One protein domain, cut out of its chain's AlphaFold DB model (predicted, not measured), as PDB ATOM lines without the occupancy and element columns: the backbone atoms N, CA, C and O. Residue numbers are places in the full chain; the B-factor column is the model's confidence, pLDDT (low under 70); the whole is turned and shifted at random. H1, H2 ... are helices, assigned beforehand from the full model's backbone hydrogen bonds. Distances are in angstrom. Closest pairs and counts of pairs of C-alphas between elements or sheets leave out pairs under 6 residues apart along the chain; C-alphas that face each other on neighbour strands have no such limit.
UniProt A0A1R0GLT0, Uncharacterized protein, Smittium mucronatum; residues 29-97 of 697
ATOM      1  N   ASP A  29     220.320 233.730 209.389       79.62
ATOM      2  CA  ASP A  29     221.432 234.005 208.468       79.62
ATOM      3  C   ASP A  29     221.038 234.036 206.981       79.62
ATOM      4  O   ASP A  29     221.711 234.706 206.195       79.62
ATOM      5  N   PHE A  30     219.955 233.354 206.599       79.75
ATOM      6  CA  PHE A  30     219.396 233.384 205.246       79.75
ATOM      7  C   PHE A  30     218.487 234.607 205.039       79.75
ATOM      8  O   PHE A  30     218.544 235.262 203.999       79.75
ATOM      9  N   ILE A  31     217.671 234.939 206.044       79.25
ATOM     10  CA  ILE A  31     216.604 235.945 205.931       79.25
ATOM     11  C   ILE A  31     217.137 237.378 206.120       79.25
ATOM     12  O   ILE A  31     216.643 238.299 205.474       79.25
ATOM     13  N   LYS A  32     218.210 237.586 206.900       77.81
ATOM     14  CA  LYS A  32     218.816 238.912 207.174       77.81
ATOM     15  C   LYS A  32     219.272 239.712 205.938       77.81
ATOM     16  O   LYS A  32     219.580 240.894 206.060       77.81
ATOM     17  N   GLY A  33     219.371 239.074 204.768       77.38
ATOM     18  CA  GLY A  33     219.672 239.730 203.488       77.38
ATOM     19  C   GLY A  33     218.453 240.320 202.767       77.38
ATOM     20  O   GLY A  33     218.626 241.012 201.764       77.38
ATOM     21  N   PHE A  34     217.236 240.053 203.248       78.50
ATOM     22  CA  PHE A  34     215.982 240.519 202.660       78.50
ATOM     23  C   PHE A  34     215.363 241.642 203.500       78.50
ATOM     24  O   PHE A  34     215.391 241.615 204.730       78.50
ATOM     25  N   SER A  35     214.746 242.619 202.832       80.88
ATOM     26  CA  SER A  35     213.794 243.519 203.486       80.88
ATOM     27  C   SER A  35     212.528 242.748 203.864       80.88
ATOM     28  O   SER A  35     212.109 241.834 203.147       80.88
ATOM     29  N   VAL A  36     211.888 243.151 204.967       77.69
ATOM     30  CA  VAL A  36     210.664 242.509 205.474       77.69
ATOM     31  C   VAL A  36     209.565 242.455 204.405       77.69
ATOM     32  O   VAL A  36     208.979 241.394 204.201       77.69
ATOM     33  N   ASN A  37     209.372 243.539 203.639       76.81
ATOM     34  CA  ASN A  37     208.395 243.579 202.540       76.81
ATOM     35  C   ASN A  37     208.679 242.495 201.487       76.81
ATOM     36  O   ASN A  37     207.829 241.648 201.251       76.81
ATOM     37  N   ASN A  38     209.892 242.465 200.914       79.50
ATOM     38  CA  ASN A  38     210.224 241.549 199.817       79.50
ATOM     39  C   ASN A  38     210.048 240.078 200.225       79.50
ATOM     40  O   ASN A  38     209.694 239.250 199.391       79.50
ATOM     41  N   PHE A  39     210.316 239.744 201.489       81.50
ATOM     42  CA  PHE A  39     210.155 238.384 201.996       81.50
ATOM     43  C   PHE A  39     208.682 238.029 202.262       81.50
ATOM     44  O   PHE A  39     208.247 236.935 201.910       81.50
ATOM     45  N   ILE A  40     207.892 238.964 202.803       81.25
ATOM     46  CA  ILE A  40     206.435 238.810 202.956       81.25
ATOM     47  C   ILE A  40     205.748 238.684 201.587       81.25
ATOM     48  O   ILE A  40     204.927 237.789 201.405       81.25
ATOM     49  N   ASP A  41     206.123 239.509 200.608       81.06
ATOM     50  CA  ASP A  41     205.575 239.464 199.249       81.06
ATOM     51  C   ASP A  41     205.869 238.113 198.568       81.06
ATOM     52  O   ASP A  41     204.991 237.550 197.915       81.06
ATOM     53  N   ILE A  42     207.058 237.531 198.786       82.25
ATOM     54  CA  ILE A  42     207.406 236.172 198.327       82.25
ATOM     55  C   ILE A  42     206.540 235.097 199.008       82.25
ATOM     56  O   ILE A  42     206.116 234.150 198.345       82.25
ATOM     57  N   LEU A  43     206.248 235.219 200.308       77.56
ATOM     58  CA  LEU A  43     205.378 234.273 201.025       77.56
ATOM     59  C   LEU A  43     203.907 234.378 200.584       77.56
ATOM     60  O   LEU A  43     203.209 233.363 200.507       77.56
ATOM     61  N   ILE A  44     203.443 235.582 200.245       79.38
ATOM     62  CA  ILE A  44     202.100 235.816 199.704       79.38
ATOM     63  C   ILE A  44     201.999 235.229 198.288       79.38
ATOM     64  O   ILE A  44     201.152 234.371 198.064       79.38
ATOM     65  N   ASP A  45     202.924 235.563 197.383       79.19
ATOM     66  CA  ASP A  45     203.007 234.989 196.027       79.19
ATOM     67  C   ASP A  45     203.115 233.446 196.041       79.19
ATOM     68  O   ASP A  45     202.524 232.761 195.204       79.19
ATOM     69  N   TYR A  46     203.813 232.872 197.028       76.75
ATOM     70  CA  TYR A  46     203.901 231.422 197.215       76.75
ATOM     71  C   TYR A  46     202.588 230.785 197.709       76.75
ATOM     72  O   TYR A  46     202.228 229.706 197.236       76.75
ATOM     73  N   SER A  47     201.845 231.435 198.612       72.06
ATOM     74  CA  SER A  47     200.541 230.923 199.077       72.06
ATOM     75  C   SER A  47     199.433 231.090 198.026       72.06
ATOM     76  O   SER A  47     198.669 230.149 197.800       72.06
ATOM     77  N   GLU A  48     199.421 232.202 197.282       74.31
ATOM     78  CA  GLU A  48     198.565 232.399 196.101       74.31
ATOM     79  C   GLU A  48     198.793 231.275 195.065       74.31
ATOM     80  O   GLU A  48     197.838 230.654 194.590       74.31
ATOM     81  N   LYS A  49     200.056 230.908 194.793       73.88
ATOM     82  CA  LYS A  49     200.424 229.793 193.893       73.88
ATOM     83  C   LYS A  49     200.058 228.394 194.402       73.88
ATOM     84  O   LYS A  49     200.038 227.459 193.600       73.88
ATOM     85  N   LEU A  50     199.753 228.234 195.690       69.25
ATOM     86  CA  LEU A  50     199.284 226.975 196.289       69.25
ATOM     87  C   LEU A  50     197.750 226.884 196.408       69.25
ATOM     88  O   LEU A  50     197.236 225.866 196.886       69.25
ATOM     89  N   GLY A  51     197.024 227.909 195.941       60.84
ATOM     90  CA  GLY A  51     195.563 227.901 195.812       60.84
ATOM     91  C   GLY A  51     194.806 227.841 197.141       60.84
ATOM     92  O   GLY A  51     193.678 227.355 197.182       60.84
ATOM     93  N   SER A  52     195.425 228.280 198.240       59.94
ATOM     94  CA  SER A  52     194.858 228.170 199.585       59.94
ATOM     95  C   SER A  52     193.784 229.229 199.858       59.94
ATOM     96  O   SER A  52     194.072 230.425 199.874       59.94
ATOM     97  N   SER A  53     192.566 228.797 200.194       50.12
ATOM     98  CA  SER A  53     191.458 229.672 200.617       50.12
ATOM     99  C   SER A  53     191.726 230.448 201.920       50.12
ATOM    100  O   SER A  53     190.993 231.384 202.240       50.12
ATOM    101  N   SER A  54     192.794 230.105 202.647       59.00
ATOM    102  CA  SER A  54     193.295 230.816 203.828       59.00
ATOM    103  C   SER A  54     194.082 232.100 203.519       59.00
ATOM    104  O   SER A  54     194.460 232.781 204.471       59.00
ATOM    105  N   GLU A  55     194.291 232.469 202.241       64.00
ATOM    106  CA  GLU A  55     195.073 233.641 201.785       64.00
ATOM    107  C   GLU A  55     194.873 234.880 202.677       64.00
ATOM    108  O   GLU A  55     195.827 235.390 203.261       64.00
ATOM    109  N   LYS A  56     193.618 235.317 202.860       69.44
ATOM    110  CA  LYS A  56     193.280 236.483 203.694       69.44
ATOM    111  C   LYS A  56     193.679 236.304 205.156       69.44
ATOM    112  O   LYS A  56     194.242 237.220 205.738       69.44
ATOM    113  N   SER A  57     193.444 235.126 205.736       77.31
ATOM    114  CA  SER A  57     193.779 234.865 207.139       77.31
ATOM    115  C   SER A  57     195.286 234.890 207.387       77.31
ATOM    116  O   SER A  57     195.704 235.413 208.414       77.31
ATOM    117  N   LEU A  58     196.097 234.345 206.475       80.94
ATOM    118  CA  LEU A  58     197.558 234.403 206.585       80.94
ATOM    119  C   LEU A  58     198.060 235.847 206.423       80.94
ATOM    120  O   LEU A  58     198.888 236.306 207.203       80.94
ATOM    121  N   LYS A  59     197.518 236.581 205.445       80.06
ATOM    122  CA  LYS A  59     197.860 237.979 205.129       80.06
ATOM    123  C   LYS A  59     197.536 238.918 206.296       80.06
ATOM    124  O   LYS A  59     198.402 239.676 206.727       80.06
ATOM    125  N   ASP A  60     196.337 238.802 206.867       80.56
ATOM    126  CA  ASP A  60     195.902 239.577 208.033       80.56
ATOM    127  C   ASP A  60     196.715 239.222 209.294       80.56
ATOM    128  O   ASP A  60     197.058 240.109 210.077       80.56
ATOM    129  N   GLU A  61     197.075 237.948 209.495       83.56
ATOM    130  CA  GLU A  61     197.869 237.515 210.652       83.56
ATOM    131  C   GLU A  61     199.350 237.941 210.545       83.56
ATOM    132  O   GLU A  61     199.936 238.372 211.540       83.56
ATOM    133  N   ILE A  62     199.927 237.943 209.336       83.31
ATOM    134  CA  ILE A  62     201.245 238.534 209.049       83.31
ATOM    135  C   ILE A  62     201.226 240.048 209.314       83.31
ATOM    136  O   ILE A  62     202.060 240.540 210.075       83.31
ATOM    137  N   PHE A  63     200.267 240.801 208.760       82.12
ATOM    138  CA  PHE A  63     200.194 242.256 208.977       82.12
ATOM    139  C   PHE A  63     199.921 242.642 210.438       82.12
ATOM    140  O   PHE A  63     200.366 243.700 210.885       82.12
ATOM    141  N   LYS A  64     199.230 241.787 211.199       85.44
ATOM    142  CA  LYS A  64     199.003 241.969 212.637       85.44
ATOM    143  C   LYS A  64     200.274 241.773 213.469       85.44
ATOM    144  O   LYS A  64     200.449 242.486 214.457       85.44
ATOM    145  N   ASN A  65     201.139 240.833 213.085       82.88
ATOM    146  CA  ASN A  65     202.367 240.510 213.819       82.88
ATOM    147  C   ASN A  65     203.574 241.370 213.399       82.88
ATOM    148  O   ASN A  65     204.428 241.643 214.237       82.88
ATOM    149  N   PHE A  66     203.594 241.902 212.169       85.44
ATOM    150  CA  PHE A  66     204.641 242.814 211.677       85.44
ATOM    151  C   PHE A  66     204.142 244.252 211.374       85.44
ATOM    152  O   PHE A  66     204.338 244.756 210.267       85.44
ATOM    153  N   PRO A  67     203.518 244.976 212.331       59.31
ATOM    154  CA  PRO A  67     202.884 246.280 212.095       59.31
ATOM    155  C   PRO A  67     203.864 247.475 212.154       59.31
ATOM    156  O   PRO A  67     203.485 248.565 212.590       59.31
ATOM    157  N   ARG A  68     205.145 247.285 211.808       58.00
ATOM    158  CA  ARG A  68     206.218 248.288 211.987       58.00
ATOM    159  C   ARG A  68     206.912 248.681 210.680       58.00
ATOM    160  O   ARG A  68     206.514 248.265 209.595       58.00
ATOM    161  N   ASP A  69     207.848 249.622 210.795       61.16
ATOM    162  CA  ASP A  69     208.270 250.481 209.691       61.16
ATOM    163  C   ASP A  69     208.956 249.715 208.546       61.16
ATOM    164  O   ASP A  69     209.816 248.859 208.758       61.16
ATOM    165  N   ARG A  70     208.577 250.044 207.306       55.22
ATOM    166  CA  ARG A  70     208.772 249.208 206.098       55.22
ATOM    167  C   ARG A  70     210.215 249.146 205.578       55.22
ATOM    168  O   ARG A  70     210.449 248.726 204.445       55.22
ATOM    169  N   SER A  71     211.173 249.607 206.369       59.47
ATOM    170  CA  SER A  71     212.599 249.707 206.046       59.47
ATOM    171  C   SER A  71     213.497 248.939 207.023       59.47
ATOM    172  O   SER A  71     214.702 248.848 206.790       59.47
ATOM    173  N   GLN A  72     212.935 248.379 208.100       72.12
ATOM    174  CA  GLN A  72     213.698 247.636 209.098       72.12
ATOM    175  C   GLN A  72     214.064 246.230 208.585       72.12
ATOM    176  O   GLN A  72     213.323 245.615 207.815       72.12
ATOM    177  N   ALA A  73     215.234 245.729 208.987       78.50
ATOM    178  CA  ALA A  73     215.627 244.338 208.764       78.50
ATOM    179  C   ALA A  73     214.990 243.429 209.827       78.50
ATOM    180  O   ALA A  73     214.754 243.881 210.949       78.50
ATOM    181  N   PHE A  74     214.763 242.157 209.487       82.81
ATOM    182  CA  PHE A  74     214.315 241.142 210.444       82.81
ATOM    183  C   PHE A  74     215.237 241.076 211.670       82.81
ATOM    184  O   PHE A  74     216.465 241.107 211.541       82.81
ATOM    185  N   THR A  75     214.643 240.918 212.848       86.19
ATOM    186  CA  THR A  75     215.304 240.441 214.070       86.19
ATOM    187  C   THR A  75     215.213 238.905 214.162       86.19
ATOM    188  O   THR A  75     214.455 238.290 213.407       86.19
ATOM    189  N   PRO A  76     215.967 238.240 215.059       84.62
ATOM    190  CA  PRO A  76     215.805 236.802 215.288       84.62
ATOM    191  C   PRO A  76     214.393 236.433 215.769       84.62
ATOM    192  O   PRO A  76     213.841 235.428 215.336       84.62
ATOM    193  N   GLU A  77     213.788 237.290 216.595       85.94
ATOM    194  CA  GLU A  77     212.431 237.124 217.137       85.94
ATOM    195  C   GLU A  77     211.378 237.136 216.014       85.94
ATOM    196  O   GLU A  77     210.491 236.282 215.986       85.94
ATOM    197  N   ASP A  78     211.529 238.025 215.024       86.38
ATOM    198  CA  ASP A  78     210.654 238.066 213.843       86.38
ATOM    199  C   ASP A  78     210.711 236.764 213.023       86.38
ATOM    200  O   ASP A  78     209.706 236.340 212.450       86.38
ATOM    201  N   VAL A  79     211.879 236.111 212.960       85.06
ATOM    202  CA  VAL A  79     212.063 234.851 212.221       85.06
ATOM    203  C   VAL A  79     211.363 233.686 212.918       85.06
ATOM    204  O   VAL A  79     210.770 232.851 212.238       85.06
ATOM    205  N   ASP A  80     211.373 233.635 214.249       84.94
ATOM    206  CA  ASP A  80     210.684 232.573 214.991       84.94
ATOM    207  C   ASP A  80     209.154 232.759 214.986       84.94
ATOM    208  O   ASP A  80     208.431 231.785 214.767       84.94
ATOM    209  N   ILE A  81     208.653 234.001 215.060       86.94
ATOM    210  CA  ILE A  81     207.232 234.322 214.800       86.94
ATOM    211  C   ILE A  81     206.823 233.863 213.389       86.94
ATOM    212  O   ILE A  81     205.750 233.292 213.184       86.94
ATOM    213  N   LEU A  82     207.686 234.088 212.396       85.25
ATOM    214  CA  LEU A  82     207.423 233.718 211.008       85.25
ATOM    215  C   LEU A  82     207.454 232.191 210.791       85.25
ATOM    216  O   LEU A  82     206.623 231.675 210.040       85.25
ATOM    217  N   LYS A  83     208.324 231.447 211.493       85.62
ATOM    218  CA  LYS A  83     208.265 229.971 211.551       85.62
ATOM    219  C   LYS A  83     206.969 229.476 212.179       85.62
ATOM    220  O   LYS A  83     206.405 228.507 211.674       85.62
ATOM    221  N   GLU A  84     206.492 230.103 213.255       86.81
ATOM    222  CA  GLU A  84     205.233 229.717 213.905       86.81
ATOM    223  C   GLU A  84     204.047 229.911 212.949       86.81
ATOM    224  O   GLU A  84     203.260 228.985 212.750       86.81
ATOM    225  N   LEU A  85     203.969 231.064 212.272       84.56
ATOM    226  CA  LEU A  85     202.940 231.348 211.265       84.56
ATOM    227  C   LEU A  85     202.962 230.346 210.104       84.56
ATOM    228  O   LEU A  85     201.915 229.807 209.739       84.56
ATOM    229  N   ILE A  86     204.140 230.053 209.543       81.75
ATOM    230  CA  ILE A  86     204.272 229.059 208.469       81.75
ATOM    231  C   ILE A  86     203.890 227.663 208.984       81.75
ATOM    232  O   ILE A  86     203.092 226.978 208.348       81.75
ATOM    233  N   SER A  87     204.365 227.255 210.162       82.31
ATOM    234  CA  SER A  87     204.011 225.957 210.757       82.31
ATOM    235  C   SER A  87     202.495 225.813 210.923       82.31
ATOM    236  O   SER A  87     201.904 224.822 210.495       82.31
ATOM    237  N   LYS A  88     201.852 226.840 211.485       82.50
ATOM    238  CA  LYS A  88     200.414 226.898 211.752       82.50
ATOM    239  C   LYS A  88     199.568 226.787 210.481       82.50
ATOM    240  O   LYS A  88     198.609 226.021 210.470       82.50
ATOM    241  N   HIS A  89     199.914 227.518 209.419       77.69
ATOM    242  CA  HIS A  89     199.121 227.533 208.180       77.69
ATOM    243  C   HIS A  89     199.448 226.381 207.216       77.69
ATOM    244  O   HIS A  89     198.572 225.990 206.447       77.69
ATOM    245  N   PHE A  90     200.654 225.799 207.261       71.38
ATOM    246  CA  PHE A  90     201.050 224.729 206.333       71.38
ATOM    247  C   PHE A  90     200.965 223.301 206.905       71.38
ATOM    248  O   PHE A  90     200.664 222.392 206.131       71.38
ATOM    249  N   LEU A  91     201.135 223.054 208.218       60.84
ATOM    250  CA  LEU A  91     200.947 221.691 208.759       60.84
ATOM    251  C   LEU A  91     199.474 221.260 208.821       60.84
ATOM    252  O   LEU A  91     199.187 220.093 208.558       60.84
ATOM    253  N   TYR A  92     198.536 222.172 209.112       49.47
ATOM    254  CA  TYR A  92     197.105 221.837 209.241       49.47
ATOM    255  C   TYR A  92     196.512 221.201 207.970       49.47
ATOM    256  O   TYR A  92     195.671 220.303 208.053       49.47
ATOM    257  N   ARG A  93     197.015 221.587 206.791       50.72
ATOM    258  CA  ARG A  93     196.617 221.002 205.502       50.72
ATOM    259  C   ARG A  93     196.944 219.506 205.403       50.72
ATOM    260  O   ARG A  93     196.137 218.746 204.877       50.72
ATOM    261  N   SER A  94     198.079 219.076 205.959       45.75
ATOM    262  CA  SER A  94     198.516 217.671 205.950       45.75
ATOM    263  C   SER A  94     197.553 216.759 206.726       45.75
ATOM    264  O   SER A  94     197.320 215.615 206.342       45.75
ATOM    265  N   THR A  95     196.932 217.279 207.792       43.94
ATOM    266  CA  THR A  95     195.926 216.545 208.574       43.94
ATOM    267  C   THR A  95     194.535 216.529 207.938       43.94
ATOM    268  O   THR A  95     193.840 215.524 208.064       43.94
ATOM    269  N   GLU A  96     194.122 217.587 207.232       44.22
ATOM    270  CA  GLU A  96     192.817 217.610 206.550       44.22
ATOM    271  C   GLU A  96     192.816 216.769 205.264       44.22
ATOM    272  O   GLU A  96     191.882 215.996 205.046       44.22
ATOM    273  N   GLU A  97     193.876 216.825 204.449       44.22
ATOM    274  CA  GLU A  97     193.987 215.987 203.244       44.22
ATOM    275  C   GLU A  97     194.057 214.484 203.605       44.22
ATOM    276  O   GLU A  97     193.431 213.662 202.936       44.22
TER     277      GLU A  97
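AT A GLANCE: This is residues 29 to 97 of the 697 residues of an uncharacterized protein of Smittium mucronatum (UniProt A0A1R0GLT0). The longest helix, H3, runs side by side with H1 and H2 in a small three-helix bundle whose centres make a triangle. H2 runs opposite ways to both, and H3 lies along the longest axis. The 69 printed residues hold three named helices, in order H1, H2, H3, and no named strand: all helix. The whole is compact, radius of gyration of the C-alphas 12.4 A, but elongated, spanning 37 by 20 by 18 A.

HOW THE PARTS SIT: H3, residues 76 to 97, touches H2, residues 55 to 65, with residues 81 to 89 alone; the closest C-alphas, of Leu 58 and His 89, are 7.2 A apart. This hairpin has a shallow tilt of 24 degrees, opposite ways. H1, residues 36 to 48, forms a second hairpin with H2, at a shallow tilt of 20 degrees, opposite ways. H1 touches H2 with residues 44 to 48 alone; the closest C-alphas, of Ser 47 and Glu 55, are 6.7 A apart. H1 and H3 are near each other. Every O i to N i+4 pair is within hydrogen-bond range in H1 and H2, and 14 of 18 in H3.

IN THESE COORDINATES: H3 is 32.5 A long, from C-alpha 76 at (215.805, 236.802, 215.288) to C-alpha 97 at (193.987, 215.987, 203.244). H1 is 18.3 A long, beginning at C-alpha 36 (210.664, 242.509, 205.474), and H2 15.7 A.

THE WHOLE: The C-alphas farthest apart, of Ser 71 and Glu 97, are 38.6 A apart. The printed part has no cut, and both links are short. Residues 50 to 56, 67 to 71 and 91 to 97 have pLDDT under 70.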